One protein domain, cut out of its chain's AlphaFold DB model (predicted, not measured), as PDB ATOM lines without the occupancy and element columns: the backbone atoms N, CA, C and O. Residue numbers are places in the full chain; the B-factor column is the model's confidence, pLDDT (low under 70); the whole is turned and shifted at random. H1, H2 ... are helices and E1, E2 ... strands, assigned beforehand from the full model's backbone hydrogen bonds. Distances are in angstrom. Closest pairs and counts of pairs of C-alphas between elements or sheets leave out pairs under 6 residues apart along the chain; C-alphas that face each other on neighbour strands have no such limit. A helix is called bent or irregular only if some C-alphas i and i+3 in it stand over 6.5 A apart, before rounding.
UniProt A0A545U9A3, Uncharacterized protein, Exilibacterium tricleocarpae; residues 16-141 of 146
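What this domain is: This is residues 16 to 141 of the 146 residues of an uncharacterized protein of Exilibacterium tricleocarpae (UniProt A0A545U9A3). A strongly twisted sheet of five antiparallel strands curls round one long helix, H3, while the shorter H1 and H2 only graze the sheet. The strand order is E1, E3, E4, E5, E2. The printed part has 126 residues, with five named strands and three named helices in the order E1 H1 H2 E2 H3 E3 E4 E5, of mixed class. It is compact, with a radius of gyration of the C-alphas of 14.0 A and spans of 45 by 33 by 27 A.

How they stand to each other: E3, residues 103 to 111, E4, residues 116 to 127, and E5, residues 133 to 140, form a meander, each strand the antiparallel neighbour of the one before. Within hydrogen-bond range are N 105 and O 121 of hairpin E3 and E4, 2.9 A, and N 124 and O 137 of hairpin E4 and E5, 2.8 A. Edge strand E2, residues 58 to 63, is antiparallel to E5, with N 60 and O 138 within hydrogen-bond range at 3.0 A. Edge strand E1, residues 16 to 21, is antiparallel to E3, with N 19 and O 106 within hydrogen-bond range at 2.9 A. H3, residues 75 to 91, is on one face of the sheet, giving two layers; its closest C-alphas to E1 are those of Phe 88 and Ala 18, 7.1 A. H1, residues 23 to 26, and H2, residues 29 to 39, are close but not clearly touching, with C-alphas of Ala 24 and Leu 32 closest at 7.0 A. H2 and H3 have every O i to N i+4 pair within hydrogen-bond range; H1 is too short for one.

Where its parts are: E1 begins at C-alpha 16, (-19.930, -7.850, -29.634), and E5 ends at C-alpha 140, (-7.568, 4.346, -31.768). E4 is 34.3 A long, E3 24.5 A, H3 24.0 A and E5 20.7 A. H3 is neither bent nor irregular, but only just: C-alphas 78 and 81 are 6.1 A apart.

The domain as a whole: The C-alphas farthest apart, of Ala 42 and Ala 113, are 45.8 A apart. The printed part has no cut. The links H2 to E2, E2 to H3 and H3 to E3 are long. Mean pLDDT of the printed part is 76.4; 37 residues are under 70, among them 70 to 82 and 88 to 99.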
ATOM      1  N   HIS A  16     -19.761  -6.441 -29.239       82.75
ATOM      2  CA  HIS A  16     -19.930  -7.850 -29.634       82.75
ATOM      3  C   HIS A  16     -18.772  -8.737 -29.193       82.75
ATOM      4  O   HIS A  16     -18.990  -9.864 -28.760       82.75
ATOM      5  N   SER A  17     -17.537  -8.288 -29.424       84.06
ATOM      6  CA  SER A  17     -16.322  -9.042 -29.094       84.06
ATOM      7  C   SER A  17     -15.073  -8.179 -29.219       84.06
ATOM      8  O   SER A  17     -15.033  -7.250 -30.035       84.06
ATOM      9  N   ALA A  18     -14.020  -8.559 -28.503       84.75
ATOM     10  CA  ALA A  18     -12.670  -8.086 -28.723       84.75
ATOM     11  C   ALA A  18     -11.734  -9.252 -29.054       84.75
ATOM     12  O   ALA A  18     -11.873 -10.376 -28.573       84.75
ATOM     13  N   GLN A  19     -10.763  -8.972 -29.914       87.50
ATOM     14  CA  GLN A  19      -9.688  -9.894 -30.243       87.50
ATOM     15  C   GLN A  19      -8.356  -9.222 -29.929       87.50
ATOM     16  O   GLN A  19      -8.049  -8.182 -30.513       87.50
ATOM     17  N   GLU A  20      -7.556  -9.824 -29.048       88.75
ATOM     18  CA  GLU A  20      -6.165  -9.410 -28.860       88.75
ATOM     19  C   GLU A  20      -5.353  -9.762 -30.114       88.75
ATOM     20  O   GLU A  20      -5.432 -10.878 -30.641       88.75
ATOM     21  N   LEU A  21      -4.604  -8.788 -30.617       90.00
ATOM     22  CA  LEU A  21      -3.770  -8.901 -31.805       90.00
ATOM     23  C   LEU A  21      -2.308  -8.646 -31.448       90.00
ATOM     24  O   LEU A  21      -1.990  -7.852 -30.564       90.00
ATOM     25  N   ASP A  22      -1.407  -9.278 -32.196       91.38
ATOM     26  CA  ASP A  22       0.020  -9.024 -32.050       91.38
ATOM     27  C   ASP A  22       0.369  -7.620 -32.566       91.38
ATOM     28  O   ASP A  22       0.141  -7.285 -33.736       91.38
ATOM     29  N   VAL A  23       0.928  -6.793 -31.680       90.00
ATOM     30  CA  VAL A  23       1.276  -5.398 -31.980       90.00
ATOM     31  C   VAL A  23       2.314  -5.335 -33.105       90.00
ATOM     32  O   VAL A  23       2.159  -4.551 -34.041       90.00
ATOM     33  N   ALA A  24       3.349  -6.178 -33.058       91.19
ATOM     34  CA  ALA A  24       4.469  -6.141 -34.000       91.19
ATOM     35  C   ALA A  24       4.074  -6.579 -35.420       91.19
ATOM     36  O   ALA A  24       4.599  -6.049 -36.404       91.19
ATOM     37  N   ALA A  25       3.143  -7.522 -35.535       91.38
ATOM     38  CA  ALA A  25       2.629  -8.035 -36.796       91.38
ATOM     39  C   ALA A  25       1.582  -7.110 -37.428       91.38
ATOM     40  O   ALA A  25       1.483  -7.076 -38.654       91.38
ATOM     41  N   THR A  26       0.827  -6.356 -36.622       90.94
ATOM     42  CA  THR A  26      -0.356  -5.605 -37.089       90.94
ATOM     43  C   THR A  26      -0.081  -4.116 -37.316       90.94
ATOM     44  O   THR A  26      -0.623  -3.513 -38.244       90.94
ATOM     45  N   CYS A  27       0.758  -3.495 -36.486       90.50
ATOM     46  CA  CYS A  27       0.900  -2.039 -36.436       90.50
ATOM     47  C   CYS A  27       2.041  -1.503 -37.305       90.50
ATOM     48  O   CYS A  27       3.119  -2.100 -37.372       90.50
ATOM     49  N   SER A  28       1.837  -0.353 -37.957       91.25
ATOM     50  CA  SER A  28       2.894   0.324 -38.726       91.25
ATOM     51  C   SER A  28       4.110   0.671 -37.859       91.25
ATOM     52  O   SER A  28       4.016   0.752 -36.633       91.25
ATOM     53  N   GLN A  29       5.260   0.925 -38.495       90.81
ATOM     54  CA  GLN A  29       6.484   1.293 -37.778       90.81
ATOM     55  C   GLN A  29       6.285   2.522 -36.877       90.81
ATOM     56  O   GLN A  29       6.775   2.534 -35.759       90.81
ATOM     57  N   THR A  30       5.486   3.500 -37.311       89.56
ATOM     58  CA  THR A  30       5.165   4.697 -36.520       89.56
ATOM     59  C   THR A  30       4.514   4.358 -35.180       89.56
ATOM     60  O   THR A  30       4.877   4.935 -34.157       89.56
ATOM     61  N   ILE A  31       3.579   3.403 -35.157       88.88
ATOM     62  CA  ILE A  31       2.975   2.942 -33.901       88.88
ATOM     63  C   ILE A  31       4.014   2.203 -33.059       88.88
ATOM     64  O   ILE A  31       4.067   2.411 -31.853       88.88
ATOM     65  N   LEU A  32       4.840   1.348 -33.670       91.12
ATOM     66  CA  LEU A  32       5.865   0.597 -32.939       91.12
ATOM     67  C   LEU A  32       6.878   1.524 -32.262       91.12
ATOM     68  O   LEU A  32       7.222   1.303 -31.101       91.12
ATOM     69  N   ASP A  33       7.290   2.590 -32.945       89.62
ATOM     70  CA  ASP A  33       8.180   3.611 -32.392       89.62
ATOM     71  C   ASP A  33       7.508   4.349 -31.220       89.62
ATOM     72  O   ASP A  33       8.134   4.561 -30.179       89.62
ATOM     73  N   ALA A  34       6.214   4.672 -31.336       87.38
ATOM     74  CA  ALA A  34       5.443   5.284 -30.253       87.38
ATOM     75  C   ALA A  34       5.264   4.343 -29.047       87.38
ATOM     76  O   ALA A  34       5.373   4.779 -27.902       87.38
ATOM     77  N   VAL A  35       5.048   3.043 -29.276       89.12
ATOM     78  CA  VAL A  35       4.989   2.020 -28.215       89.12
ATOM     79  C   VAL A  35       6.332   1.896 -27.503       89.12
ATOM     80  O   VAL A  35       6.370   1.867 -26.272       89.12
ATOM     81  N   ALA A  36       7.438   1.874 -28.248       89.06
ATOM     82  CA  ALA A  36       8.772   1.841 -27.660       89.06
ATOM     83  C   ALA A  36       9.038   3.095 -26.809       89.06
ATOM     84  O   ALA A  36       9.501   2.980 -25.673       89.06
ATOM     85  N   ALA A  37       8.677   4.281 -27.310       86.12
ATOM     86  CA  ALA A  37       8.787   5.534 -26.563       86.12
ATOM     87  C   ALA A  37       7.920   5.528 -25.293       86.12
ATOM     88  O   ALA A  37       8.389   5.925 -24.225       86.12
ATOM     89  N   TRP A  38       6.688   5.013 -25.376       85.56
ATOM     90  CA  TRP A  38       5.798   4.846 -24.227       85.56
ATOM     91  C   TRP A  38       6.441   3.986 -23.142       85.56
ATOM     92  O   TRP A  38       6.437   4.367 -21.971       85.56
ATOM     93  N   GLN A  39       7.013   2.845 -23.517       84.69
ATOM     94  CA  GLN A  39       7.639   1.908 -22.581       84.69
ATOM     95  C   GLN A  39       8.936   2.447 -21.965       84.69
ATOM     96  O   GLN A  39       9.285   2.065 -20.852       84.69
ATOM     97  N   GLN A  40       9.642   3.340 -22.663       84.50
ATOM     98  CA  GLN A  40      10.917   3.916 -22.222       84.50
ATOM     99  C   GLN A  40      10.779   5.271 -21.516       84.50
ATOM    100  O   GLN A  40      11.789   5.896 -21.182       84.50
ATOM    101  N   ARG A  41       9.553   5.759 -21.297       79.44
ATOM    102  CA  ARG A  41       9.334   7.080 -20.702       79.44
ATOM    103  C   ARG A  41       9.966   7.194 -19.313       79.44
ATOM    104  O   ARG A  41       9.943   6.255 -18.522       79.44
ATOM    105  N   ALA A  42      10.479   8.386 -19.006       73.50
ATOM    106  CA  ALA A  42      11.155   8.658 -17.737       73.50
ATOM    107  C   ALA A  42      10.222   8.535 -16.520       73.50
ATOM    108  O   ALA A  42      10.663   8.124 -15.451       73.50
ATOM    109  N   ASP A  43       8.938   8.872 -16.689       78.44
ATOM    110  CA  ASP A  43       7.919   8.720 -15.655       78.44
ATOM    111  C   ASP A  43       6.811   7.762 -16.112       78.44
ATOM    112  O   ASP A  43       5.860   8.144 -16.800       78.44
ATOM    113  N   ALA A  44       6.933   6.497 -15.705       71.00
ATOM    114  CA  ALA A  44       5.943   5.455 -15.971       71.00
ATOM    115  C   ALA A  44       4.571   5.746 -15.327       71.00
ATOM    116  O   ALA A  44       3.577   5.099 -15.681       71.00
ATOM    117  N   HIS A  45       4.498   6.717 -14.414       71.94
ATOM    118  CA  HIS A  45       3.292   7.014 -13.651       71.94
ATOM    119  C   HIS A  45       2.413   8.097 -14.268       71.94
ATOM    120  O   HIS A  45       1.243   8.234 -13.910       71.94
ATOM    121  N   SER A  46       2.958   8.877 -15.201       73.19
ATOM    122  CA  SER A  46       2.185   9.911 -15.870       73.19
ATOM    123  C   SER A  46       1.225   9.290 -16.883       73.19
ATOM    124  O   SER A  46       1.638   8.589 -17.808       73.19
ATOM    125  N   ALA A  47      -0.063   9.585 -16.708       63.41
ATOM    126  CA  ALA A  47      -1.146   9.210 -17.614       63.41
ATOM    127  C   ALA A  47      -1.206  10.071 -18.886       63.41
ATOM    128  O   ALA A  47      -2.126   9.895 -19.683       63.41
ATOM    129  N   GLY A  48      -0.312  11.060 -19.034       60.69
ATOM    130  CA  GLY A  48      -0.450  12.131 -20.017       60.69
ATOM    131  C   GLY A  48      -0.716  11.600 -21.425       60.69
ATOM    132  O   GLY A  48       0.175  11.051 -22.069       60.69
ATOM    133  N   VAL A  49      -1.943  11.807 -21.906       57.09
ATOM    134  CA  VAL A  49      -2.375  11.488 -23.277       57.09
ATOM    135  C   VAL A  49      -1.454  12.170 -24.301       57.09
ATOM    136  O   VAL A  49      -1.178  11.619 -25.361       57.09
ATOM    137  N   GLU A  50      -0.891  13.326 -23.931       56.69
ATOM    138  CA  GLU A  50       0.108  14.080 -24.694       56.69
ATOM    139  C   GLU A  50       1.368  13.264 -25.045       56.69
ATOM    140  O   GLU A  50       1.982  13.523 -26.079       56.69
ATOM    141  N   PHE A  51       1.738  12.257 -24.237       52.84
ATOM    142  CA  PHE A  51       2.928  11.427 -24.467       52.84
ATOM    143  C   PHE A  51       2.709  10.310 -25.490       52.84
ATOM    144  O   PHE A  51       3.686   9.793 -26.029       52.84
ATOM    145  N   PHE A  52       1.458   9.948 -25.789       64.06
ATOM    146  CA  PHE A  52       1.133   9.032 -26.882       64.06
ATOM    147  C   PHE A  52       0.593   9.820 -28.081       64.06
ATOM    148  O   PHE A  52      -0.540   9.648 -28.525       64.06
ATOM    149  N   THR A  53       1.408  10.748 -28.587       63.22
ATOM    150  CA  THR A  53       1.054  11.583 -29.736       63.22
ATOM    151  C   THR A  53       1.294  10.821 -31.036       63.22
ATOM    152  O   THR A  53       2.395  10.791 -31.583       63.22
ATOM    153  N   LEU A  54       0.234  10.207 -31.555       73.25
ATOM    154  CA  LEU A  54       0.185   9.729 -32.932       73.25
ATOM    155  C   LEU A  54      -0.643  10.713 -33.761       73.25
ATOM    156  O   LEU A  54      -1.803  10.978 -33.443       73.25
ATOM    157  N   ASP A  55      -0.044  11.275 -34.815       72.00
ATOM    158  CA  ASP A  55      -0.742  12.231 -35.677       72.00
ATOM    159  C   ASP A  55      -2.008  11.587 -36.257       72.00
ATOM    160  O   ASP A  55      -1.975  10.464 -36.764       72.00
ATOM    161  N   ARG A  56      -3.136  12.304 -36.170       69.38
ATOM    162  CA  ARG A  56      -4.477  11.854 -36.606       69.38
ATOM    163  C   ARG A  56      -5.047  10.640 -35.864       69.38
ATOM    164  O   ARG A  56      -6.129  10.174 -36.229       69.38
ATOM    165  N   CYS A  57      -4.376  10.151 -34.829       75.75
ATOM    166  CA  CYS A  57      -4.937   9.179 -33.906       75.75
ATOM    167  C   CYS A  57      -5.663   9.874 -32.762       75.75
ATOM    168  O   CYS A  57      -5.460  11.049 -32.459       75.75
ATOM    169  N   ARG A  58      -6.581   9.124 -32.174       77.56
ATOM    170  CA  ARG A  58      -7.541   9.615 -31.195       77.56
ATOM    171  C   ARG A  58      -7.236   8.915 -29.887       77.56
ATOM    172  O   ARG A  58      -7.206   7.684 -29.887       77.56
ATOM    173  N   SER A  59      -7.007   9.675 -28.820       80.31
ATOM    174  CA  SER A  59      -6.520   9.114 -27.564       80.31
ATOM    175  C   SER A  59      -7.190   9.741 -26.352       80.31
ATOM    176  O   SER A  59      -7.440  10.945 -26.306       80.31
ATOM    177  N   PHE A  60      -7.428   8.915 -25.346       79.44
ATOM    178  CA  PHE A  60      -7.912   9.328 -24.035       79.44
ATOM    179  C   PHE A  60      -7.321   8.409 -22.969       79.44
ATOM    180  O   PHE A  60      -6.733   7.374 -23.279       79.44
ATOM    181  N   SER A  61      -7.453   8.785 -21.709       82.06
ATOM    182  CA  SER A  61      -7.089   7.959 -20.569       82.06
ATOM    183  C   SER A  61      -8.313   7.627 -19.734       82.06
ATOM    184  O   SER A  61      -9.275   8.393 -19.703       82.06
ATOM    185  N   ILE A  62      -8.266   6.478 -19.068       80.81
ATOM    186  CA  ILE A  62      -9.197   6.086 -18.014       80.81
ATOM    187  C   ILE A  62      -8.353   5.741 -16.791       80.81
ATOM    188  O   ILE A  62      -7.458   4.895 -16.874       80.81
ATOM    189  N   ASP A  63      -8.602   6.413 -15.672       80.94
ATOM    190  CA  ASP A  63      -7.941   6.105 -14.406       80.94
ATOM    191  C   ASP A  63      -8.521   4.836 -13.753       80.94
ATOM    192  O   ASP A  63      -9.552   4.300 -14.161       80.94
ATOM    193  N   TYR A  64      -7.866   4.337 -12.707       77.06
ATOM    194  CA  TYR A  64      -8.325   3.161 -11.960       77.06
ATOM    195  C   TYR A  64      -9.732   3.327 -11.349       77.06
ATOM    196  O   TYR A  64     -10.410   2.341 -11.065       77.06
ATOM    197  N   GLN A  65     -10.184   4.565 -11.131       75.31
ATOM    198  CA  GLN A  65     -11.519   4.869 -10.611       75.31
ATOM    199  C   GLN A  65     -12.578   4.918 -11.724       75.31
ATOM    200  O   GLN A  65     -13.764   5.058 -11.432       75.31
ATOM    201  N   GLY A  66     -12.167   4.757 -12.984       71.81
ATOM    202  CA  GLY A  66     -13.035   4.803 -14.150       71.81
ATOM    203  C   GLY A  66     -13.288   6.219 -14.664       71.81
ATOM    204  O   GLY A  66     -14.157   6.386 -15.524       71.81
ATOM    205  N   HIS A  67     -12.575   7.239 -14.184       74.50
ATOM    206  CA  HIS A  67     -12.691   8.595 -14.717       74.50
ATOM    207  C   HIS A  67     -11.907   8.722 -16.020       74.50
ATOM    208  O   HIS A  67     -10.741   8.334 -16.094       74.50
ATOM    209  N   SER A  68     -12.548   9.285 -17.043       77.31
ATOM    210  CA  SER A  68     -11.940   9.525 -18.346       77.31
ATOM    211  C   SER A  68     -11.370  10.942 -18.452       77.31
ATOM    212  O   SER A  68     -11.898  11.896 -17.878       77.31
ATOM    213  N   SER A  69     -10.275  11.101 -19.199       73.94
ATOM    214  CA  SER A  69      -9.732  12.414 -19.567       73.94
ATOM    215  C   SER A  69      -9.011  12.361 -20.920       73.94
ATOM    216  O   SER A  69      -8.500  11.313 -21.301       73.94
ATOM    217  N   GLY A  70      -8.948  13.468 -21.667       65.81
ATOM    218  CA  GLY A  70      -8.256  13.528 -22.966       65.81
ATOM    219  C   GLY A  70      -9.123  14.028 -24.123       65.81
ATOM    220  O   GLY A  70     -10.309  14.305 -23.952       65.81
ATOM    221  N   HIS A  71      -8.500  14.200 -25.294       57.09
ATOM    222  CA  HIS A  71      -9.085  14.903 -26.435       57.09
ATOM    223  C   HIS A  71      -9.380  13.982 -27.619       57.09
ATOM    224  O   HIS A  71      -8.491  13.553 -28.355       57.09
ATOM    225  N   TRP A  72     -10.669  13.835 -27.891       58.81
ATOM    226  CA  TRP A  72     -11.182  13.630 -29.236       58.81
ATOM    227  C   TRP A  72     -11.504  15.019 -29.850       58.81
ATOM    228  O   TRP A  72     -11.911  15.916 -29.108       58.81
ATOM    229  N   PRO A  73     -11.323  15.276 -31.165       55.50
ATOM    230  CA  PRO A  73     -11.542  16.604 -31.741       55.50
ATOM    231  C   PRO A  73     -13.027  17.010 -31.792       55.50
ATOM    232  O   PRO A  73     -13.328  18.163 -32.090       55.50
ATOM    233  N   ASN A  74     -13.958  16.095 -31.503       59.78
ATOM    234  CA  ASN A  74     -15.386  16.360 -31.353       59.78
ATOM    235  C   ASN A  74     -15.997  15.498 -30.222       59.78
ATOM    236  O   ASN A  74     -15.611  14.353 -30.004       59.78
ATOM    237  N   GLU A  75     -16.981  16.040 -29.502       58.38
ATOM    238  CA  GLU A  75     -17.597  15.384 -28.329       58.38
ATOM    239  C   GLU A  75     -18.360  14.099 -28.683       58.38
ATOM    240  O   GLU A  75     -18.389  13.155 -27.904       58.38
ATOM    241  N   ARG A  76     -18.956  14.038 -29.882       64.06
ATOM    242  CA  ARG A  76     -19.670  12.849 -30.375       64.06
ATOM    243  C   ARG A  76     -18.719  11.691 -30.675       64.06
ATOM    244  O   ARG A  76     -19.040  10.558 -30.336       64.06
ATOM    245  N   ASP A  77     -17.584  12.031 -31.288       63.78
ATOM    246  CA  ASP A  77     -16.367  11.226 -31.363       63.78
ATOM    247  C   ASP A  77     -16.121  10.589 -30.004       63.78
ATOM    248  O   ASP A  77     -16.245   9.382 -29.819       63.78
ATOM    249  N   ASN A  78     -15.909  11.506 -29.046       61.44
ATOM    250  CA  ASN A  78     -15.519  11.229 -27.673       61.44
ATOM    251  C   ASN A  78     -16.385  10.180 -26.992       61.44
ATOM    252  O   ASN A  78     -15.909   9.159 -26.501       61.44
ATOM    253  N   LEU A  79     -17.685  10.425 -27.042       63.44
ATOM    254  CA  LEU A  79     -18.658   9.589 -26.372       63.44
ATOM    255  C   LEU A  79     -18.763   8.191 -26.994       63.44
ATOM    256  O   LEU A  79     -19.007   7.243 -26.255       63.44
ATOM    257  N   LEU A  80     -18.568   8.023 -28.310       67.62
ATOM    258  CA  LEU A  80     -18.725   6.718 -28.965       67.62
ATOM    259  C   LEU A  80     -17.629   5.734 -28.559       67.62
ATOM    260  O   LEU A  80     -17.934   4.619 -28.148       67.62
ATOM    261  N   GLY A  81     -16.362   6.124 -28.656       65.56
ATOM    262  CA  GLY A  81     -15.267   5.214 -28.292       65.56
ATOM    263  C   GLY A  81     -15.002   5.176 -26.806       65.56
ATOM    264  O   GLY A  81     -14.521   4.155 -26.342       65.56
ATOM    265  N   GLU A  82     -15.363   6.211 -26.041       68.44
ATOM    266  CA  GLU A  82     -15.397   6.080 -24.589       68.44
ATOM    267  C   GLU A  82     -16.441   5.035 -24.190       68.44
ATOM    268  O   GLU A  82     -16.114   4.137 -23.422       68.44
ATOM    269  N   SER A  83     -17.655   5.088 -24.752       71.12
ATOM    270  CA  SER A  83     -18.695   4.079 -24.489       71.12
ATOM    271  C   SER A  83     -18.252   2.689 -24.944       71.12
ATOM    272  O   SER A  83     -18.374   1.734 -24.186       71.12
ATOM    273  N   LEU A  84     -17.661   2.578 -26.140       69.88
ATOM    274  CA  LEU A  84     -17.174   1.307 -26.678       69.88
ATOM    275  C   LEU A  84     -16.072   0.706 -25.815       69.88
ATOM    276  O   LEU A  84     -16.083  -0.488 -25.529       69.88
ATOM    277  N   VAL A  85     -15.109   1.536 -25.421       70.06
ATOM    278  CA  VAL A  85     -14.025   1.120 -24.548       70.06
ATOM    279  C   VAL A  85     -14.601   0.749 -23.206       70.06
ATOM    280  O   VAL A  85     -14.327  -0.349 -22.774       70.06
ATOM    281  N   ARG A  86     -15.451   1.557 -22.573       72.00
ATOM    282  CA  ARG A  86     -16.082   1.190 -21.299       72.00
ATOM    283  C   ARG A  86     -16.801  -0.159 -21.387       72.00
ATOM    284  O   ARG A  86     -16.507  -1.009 -20.557       72.00
ATOM    285  N   GLU A  87     -17.650  -0.390 -22.390       72.56
ATOM    286  CA  GLU A  87     -18.316  -1.690 -22.595       72.56
ATOM    287  C   GLU A  87     -17.300  -2.835 -22.742       72.56
ATOM    288  O   GLU A  87     -17.371  -3.814 -22.007       72.56
ATOM    289  N   PHE A  88     -16.283  -2.670 -23.593       69.25
ATOM    290  CA  PHE A  88     -15.182  -3.629 -23.737       69.25
ATOM    291  C   PHE A  88     -14.405  -3.860 -22.422       69.25
ATOM    292  O   PHE A  88     -14.126  -4.998 -22.051       69.25
ATOM    293  N   LEU A  89     -14.058  -2.796 -21.693       66.31
ATOM    294  CA  LEU A  89     -13.314  -2.841 -20.434       66.31
ATOM    295  C   LEU A  89     -14.102  -3.584 -19.349       66.31
ATOM    296  O   LEU A  89     -13.486  -4.284 -18.538       66.31
ATOM    297  N   PHE A  90     -15.429  -3.411 -19.329       64.19
ATOM    298  CA  PHE A  90     -16.341  -4.046 -18.379       64.19
ATOM    299  C   PHE A  90     -16.625  -5.516 -18.716       64.19
ATOM    300  O   PHE A  90     -16.644  -6.328 -17.790       64.19
ATOM    301  N   ASP A  91     -16.809  -5.864 -19.994       63.06
ATOM    302  CA  ASP A  91     -17.184  -7.223 -20.413       63.06
ATOM    303  C   ASP A  91     -15.976  -8.165 -20.571       63.06
ATOM    304  O   ASP A  91     -16.029  -9.308 -20.112       63.06
ATOM    305  N   ASP A  92     -14.866  -7.687 -21.146       58.75
ATOM    306  CA  ASP A  92     -13.680  -8.507 -21.465       58.75
ATOM    307  C   ASP A  92     -12.507  -8.310 -20.486       58.75
ATOM    308  O   ASP A  92     -11.481  -8.985 -20.582       58.75
ATOM    309  N   GLY A  93     -12.668  -7.441 -19.483       49.53
ATOM    310  CA  GLY A  93     -11.878  -7.524 -18.257       49.53
ATOM    311  C   GLY A  93     -10.521  -6.824 -18.278       49.53
ATOM    312  O   GLY A  93      -9.535  -7.375 -17.798       49.53
ATOM    313  N   ILE A  94     -10.455  -5.545 -18.651       50.34
ATOM    314  CA  ILE A  94      -9.285  -4.733 -18.250       50.34
ATOM    315  C   ILE A  94      -9.219  -4.512 -16.725       50.34
ATOM    316  O   ILE A  94      -8.172  -4.165 -16.178       50.34
ATOM    317  N   CYS A  95     -10.264  -4.859 -15.971       48.06
ATOM    318  CA  CYS A  95     -10.116  -5.053 -14.526       48.06
ATOM    319  C   CYS A  95      -9.111  -6.168 -14.145       48.06
ATOM    320  O   CYS A  95      -8.742  -6.244 -12.976       48.06
ATOM    321  N   SER A  96      -8.630  -6.983 -15.097       49.69
ATOM    322  CA  SER A  96      -7.466  -7.867 -14.949       49.69
ATOM    323  C   SER A  96      -6.276  -7.444 -15.823       49.69
ATOM    324  O   SER A  96      -5.525  -8.296 -16.305       49.69
ATOM    325  N   VAL A  97      -6.061  -6.142 -16.057       54.28
ATOM    326  CA  VAL A  97      -4.719  -5.667 -16.428       54.28
ATOM    327  C   VAL A  97      -3.848  -5.922 -15.202       54.28
ATOM    328  O   VAL A  97      -3.775  -5.116 -14.287       54.28
ATOM    329  N   GLU A  98      -3.270  -7.112 -15.135       56.62
ATOM    330  CA  GLU A  98      -2.243  -7.484 -14.159       56.62
ATOM    331  C   GLU A  98      -0.845  -7.138 -14.696       56.62
ATOM    332  O   GLU A  98       0.146  -7.164 -13.969       56.62
ATOM    333  N   GLU A  99      -0.765  -6.767 -15.977       64.94
ATOM    334  CA  GLU A  99       0.473  -6.584 -16.719       64.94
ATOM    335  C   GLU A  99       0.602  -5.158 -17.253       64.94
ATOM    336  O   GLU A  99      -0.326  -4.586 -17.818       64.94
ATOM    337  N   THR A 100       1.802  -4.591 -17.161       74.81
ATOM    338  CA  THR A 100       2.127  -3.265 -17.712       74.81
ATOM    339  C   THR A 100       2.368  -3.281 -19.224       74.81
ATOM    340  O   THR A 100       2.862  -2.301 -19.786       74.81
ATOM    341  N   ALA A 101       2.095  -4.407 -19.883       84.00
ATOM    342  CA  ALA A 101       2.324  -4.581 -21.307       84.00
ATOM    343  C   ALA A 101       1.315  -3.769 -22.127       84.00
ATOM    344  O   ALA A 101       0.137  -3.668 -21.786       84.00
ATOM    345  N   VAL A 102       1.791  -3.203 -23.235       88.56
ATOM    346  CA  VAL A 102       0.925  -2.565 -24.227       88.56
ATOM    347  C   VAL A 102       0.225  -3.656 -25.024       88.56
ATOM    348  O   VAL A 102       0.879  -4.599 -25.472       88.56
ATOM    349  N   LYS A 103      -1.083  -3.513 -25.223       88.50
ATOM    350  CA  LYS A 103      -1.911  -4.492 -25.934       88.50
ATOM    351  C   LYS A 103      -2.668  -3.835 -27.076       88.50
ATOM    352  O   LYS A 103      -3.041  -2.668 -26.984       88.50
ATOM    353  N   LEU A 104      -2.894  -4.581 -28.152       89.69
ATOM    354  CA  LEU A 104      -3.733  -4.155 -29.268       89.69
ATOM    355  C   LEU A 104      -4.984  -5.020 -29.304       89.69
ATOM    356  O   LEU A 104      -4.890  -6.242 -29.375       89.69
ATOM    357  N   TYR A 105      -6.140  -4.374 -29.334       88.00
ATOM    358  CA  TYR A 105      -7.424  -5.040 -29.467       88.00
ATOM    359  C   TYR A 105      -8.118  -4.611 -30.746       88.00
ATOM    360  O   TYR A 105      -8.188  -3.424 -31.050       88.00
ATOM    361  N   LYS A 106      -8.680  -5.572 -31.473       89.69
ATOM    362  CA  LYS A 106      -9.716  -5.308 -32.466       89.69
ATOM    363  C   LYS A 106     -11.072  -5.506 -31.806       89.69
ATOM    364  O   LYS A 106     -11.448  -6.640 -31.513       89.69
ATOM    365  N   VAL A 107     -11.792  -4.416 -31.593       86.25
ATOM    366  CA  VAL A 107     -13.115  -4.395 -30.968       86.25
ATOM    367  C   VAL A 107     -14.179  -4.313 -32.052       86.25
ATOM    368  O   VAL A 107     -14.145  -3.407 -32.881       86.25
ATOM    369  N   ASN A 108     -15.118  -5.253 -32.058       86.19
ATOM    370  CA  ASN A 108     -16.235  -5.296 -32.998       86.19
ATOM    371  C   ASN A 108     -17.506  -4.784 -32.310       86.19
ATOM    372  O   ASN A 108     -17.837  -5.224 -31.208       86.19
ATOM    373  N   TYR A 109     -18.229  -3.886 -32.976       84.38
ATOM    374  CA  TYR A 109     -19.406  -3.216 -32.418       84.38
ATOM    375  C   TYR A 109     -20.492  -2.987 -33.464       84.38
ATOM    376  O   TYR A 109     -20.259  -3.151 -34.663       84.38
ATOM    377  N   SER A 110     -21.680  -2.589 -33.016       83.31
ATOM    378  CA  SER A 110     -22.708  -2.028 -33.895       83.31
ATOM    379  C   SER A 110     -23.305  -0.737 -33.357       83.31
ATOM    380  O   SER A 110     -23.510  -0.630 -32.152       83.31
ATOM    381  N   VAL A 111     -23.617   0.211 -34.245       70.81
ATOM    382  CA  VAL A 111     -24.295   1.483 -33.935       70.81
ATOM    383  C   VAL A 111     -25.684   1.400 -34.560       70.81
ATOM    384  O   VAL A 111     -25.853   1.702 -35.730       70.81
ATOM    385  N   MET A 112     -26.686   0.948 -33.808       69.69
ATOM    386  CA  MET A 112     -28.008   0.530 -34.311       69.69
ATOM    387  C   MET A 112     -28.035  -0.846 -35.002       69.69
ATOM    388  O   MET A 112     -27.024  -1.403 -35.428       69.69
ATOM    389  N   ALA A 113     -29.238  -1.427 -35.082       60.56
ATOM    390  CA  ALA A 113     -29.459  -2.758 -35.638       60.56
ATOM    391  C   ALA A 113     -29.047  -2.822 -37.121       60.56
ATOM    392  O   ALA A 113     -29.806  -2.422 -38.000       60.56
ATOM    393  N   GLY A 114     -27.853  -3.362 -37.387       60.31
ATOM    394  CA  GLY A 114     -27.366  -3.680 -38.732       60.31
ATOM    395  C   GLY A 114     -26.123  -2.916 -39.194       60.31
ATOM    396  O   GLY A 114     -25.510  -3.349 -40.169       60.31
ATOM    397  N   GLU A 115     -25.706  -1.846 -38.511       74.88
ATOM    398  CA  GLU A 115     -24.445  -1.161 -38.826       74.88
ATOM    399  C   GLU A 115     -23.323  -1.739 -37.975       74.88
ATOM    400  O   GLU A 115     -23.219  -1.431 -36.792       74.88
ATOM    401  N   TYR A 116     -22.498  -2.596 -38.574       80.50
ATOM    402  CA  TYR A 116     -21.356  -3.218 -37.908       80.50
ATOM    403  C   TYR A 116     -20.074  -2.439 -38.191       80.50
ATOM    404  O   TYR A 116     -19.770  -2.112 -39.339       80.50
ATOM    405  N   GLY A 117     -19.301  -2.193 -37.139       84.44
ATOM    406  CA  GLY A 117     -18.008  -1.530 -37.179       84.44
ATOM    407  C   GLY A 117     -16.947  -2.329 -36.433       84.44
ATOM    408  O   GLY A 117     -17.239  -3.263 -35.681       84.44
ATOM    409  N   ASN A 118     -15.690  -1.958 -36.651       86.31
ATOM    410  CA  ASN A 118     -14.602  -2.359 -35.774       86.31
ATOM    411  C   ASN A 118     -13.641  -1.197 -35.532       86.31
ATOM    412  O   ASN A 118     -13.472  -0.337 -36.397       86.31
ATOM    413  N   GLU A 119     -13.031  -1.187 -34.352       85.88
ATOM    414  CA  GLU A 119     -11.920  -0.301 -34.018       85.88
ATOM    415  C   GLU A 119     -10.715  -1.106 -33.543       85.88
ATOM    416  O   GLU A 119     -10.848  -2.146 -32.904       85.88
ATOM    417  N   TYR A 120      -9.530  -0.598 -33.853       87.81
ATOM    418  CA  TYR A 120      -8.250  -1.105 -33.401       87.81
ATOM    419  C   TYR A 120      -7.752  -0.175 -32.306       87.81
ATOM    420  O   TYR A 120      -7.394   0.978 -32.560       87.81
ATOM    421  N   LEU A 121      -7.775  -0.677 -31.081       87.25
ATOM    422  CA  LEU A 121      -7.531   0.075 -29.866       87.25
ATOM    423  C   LEU A 121      -6.225  -0.397 -29.254       87.25
ATOM    424  O   LEU A 121      -6.089  -1.544 -28.830       87.25
ATOM    425  N   LEU A 122      -5.254   0.503 -29.223       88.38
ATOM    426  CA  LEU A 122      -4.012   0.294 -28.514       88.38
ATOM    427  C   LEU A 122      -4.205   0.729 -27.061       88.38
ATOM    428  O   LEU A 122      -4.502   1.894 -26.795       88.38
ATOM    429  N   VAL A 123      -4.048  -0.210 -26.139       87.62
ATOM    430  CA  VAL A 123      -4.206  -0.002 -24.703       87.62
ATOM    431  C   VAL A 123      -2.833   0.014 -24.051       87.62
ATOM    432  O   VAL A 123      -2.068  -0.949 -24.125       87.62
ATOM    433  N   CYS A 124      -2.545   1.119 -23.382       87.88
ATOM    434  CA  CYS A 124      -1.252   1.463 -22.826       87.88
ATOM    435  C   CYS A 124      -1.390   1.710 -21.312       87.88
ATOM    436  O   CYS A 124      -1.769   2.812 -20.910       87.88
ATOM    437  N   PRO A 125      -1.094   0.723 -20.447       86.75
ATOM    438  CA  PRO A 125      -1.182   0.903 -18.998       86.75
ATOM    439  C   PRO A 125      -0.163   1.921 -18.462       86.75
ATOM    440  O   PRO A 125       0.963   2.036 -18.965       86.75
ATOM    441  N   PHE A 126      -0.539   2.638 -17.404       84.81
ATOM    442  CA  PHE A 126       0.372   3.465 -16.609       84.81
ATOM    443  C   PHE A 126       0.250   3.131 -15.125       84.81
ATOM    444  O   PHE A 126      -0.752   2.578 -14.668       84.81
ATOM    445  N   LEU A 127       1.300   3.436 -14.369       84.81
ATOM    446  CA  LEU A 127       1.402   3.061 -12.965       84.81
ATOM    447  C   LEU A 127       1.021   4.222 -12.033       84.81
ATOM    448  O   LEU A 127       1.045   5.389 -12.385       84.81
ATOM    449  N   THR A 128       0.675   3.904 -10.802       82.75
ATOM    450  CA  THR A 128       0.639   4.829  -9.668       82.75
ATOM    451  C   THR A 128       2.038   4.942  -9.080       82.75
ATOM    452  O   THR A 128       2.848   4.036  -9.255       82.75
ATOM    453  N   ALA A 129       2.310   5.975  -8.281       78.56
ATOM    454  CA  ALA A 129       3.599   6.134  -7.595       78.56
ATOM    455  C   ALA A 129       4.027   4.914  -6.741       78.56
ATOM    456  O   ALA A 129       5.201   4.775  -6.412       78.56
ATOM    457  N   THR A 130       3.092   4.030  -6.372       80.19
ATOM    458  CA  THR A 130       3.362   2.794  -5.623       80.19
ATOM    459  C   THR A 130       3.603   1.572  -6.517       80.19
ATOM    460  O   THR A 130       3.706   0.464  -5.999       80.19
ATOM    461  N   GLY A 131       3.657   1.739  -7.842       76.25
ATOM    462  CA  GLY A 131       3.903   0.668  -8.813       76.25
ATOM    463  C   GLY A 131       2.681  -0.179  -9.186       76.25
ATOM    464  O   GLY A 131       2.813  -1.090  -9.994       76.25
ATOM    465  N   ASN A 132       1.495   0.120  -8.646       81.50
ATOM    466  CA  ASN A 132       0.237  -0.514  -9.073       81.50
ATOM    467  C   ASN A 132      -0.285   0.158 -10.338       81.50
ATOM    468  O   ASN A 132       0.005   1.332 -10.537       81.50
ATOM    469  N   ILE A 133      -1.107  -0.506 -11.145       81.00
ATOM    470  CA  ILE A 133      -1.717   0.135 -12.317       81.00
ATOM    471  C   ILE A 133      -2.639   1.275 -11.877       81.00
ATOM    472  O   ILE A 133      -3.573   1.082 -11.102       81.00
ATOM    473  N   GLY A 134      -2.321   2.480 -12.346       80.44
ATOM    474  CA  GLY A 134      -3.074   3.705 -12.083       80.44
ATOM    475  C   GLY A 134      -4.177   3.963 -13.099       80.44
ATOM    476  O   GLY A 134      -5.072   4.757 -12.823       80.44
ATOM    477  N   GLY A 135      -4.125   3.281 -14.243       83.19
ATOM    478  CA  GLY A 135      -5.104   3.373 -15.313       83.19
ATOM    479  C   GLY A 135      -4.503   2.984 -16.659       83.19
ATOM    480  O   GLY A 135      -3.431   2.372 -16.740       83.19
ATOM    481  N   ILE A 136      -5.195   3.368 -17.724       84.69
ATOM    482  CA  ILE A 136      -4.804   3.111 -19.107       84.69
ATOM    483  C   ILE A 136      -4.908   4.376 -19.953       84.69
ATOM    484  O   ILE A 136      -5.761   5.228 -19.722       84.69
ATOM    485  N   VAL A 137      -4.061   4.467 -20.971       86.56
ATOM    486  CA  VAL A 137      -4.271   5.314 -22.146       86.56
ATOM    487  C   VAL A 137      -4.770   4.418 -23.269       86.56
ATOM    488  O   VAL A 137      -4.188   3.364 -23.522       86.56
ATOM    489  N   VAL A 138      -5.837   4.819 -23.945       84.62
ATOM    490  CA  VAL A 138      -6.382   4.118 -25.107       84.62
ATOM    491  C   VAL A 138      -6.212   4.996 -26.329       84.62
ATOM    492  O   VAL A 138      -6.557   6.173 -26.297       84.62
ATOM    493  N   THR A 139      -5.666   4.426 -27.400       86.00
ATOM    494  CA  THR A 139      -5.472   5.111 -28.679       86.00
ATOM    495  C   THR A 139      -6.086   4.313 -29.816       86.00
ATOM    496  O   THR A 139      -5.709   3.167 -30.053       86.00
ATOM    497  N   CYS A 140      -7.001   4.929 -30.560       86.19
ATOM    498  CA  CYS A 140      -7.568   4.346 -31.768       86.19
ATOM    499  C   CYS A 140      -6.583   4.504 -32.937       86.19
ATOM    500  O   CYS A 140      -6.251   5.621 -33.352       86.19
ATOM    501  N   VAL A 141      -6.105   3.375 -33.464       87.00
ATOM    502  CA  VAL A 141      -5.032   3.293 -34.472       87.00
ATOM    503  C   VAL A 141      -5.517   2.835 -35.852       87.00
ATOM    504  O   VAL A 141      -4.703   2.488 -36.704       87.00
TER     505      VAL A 141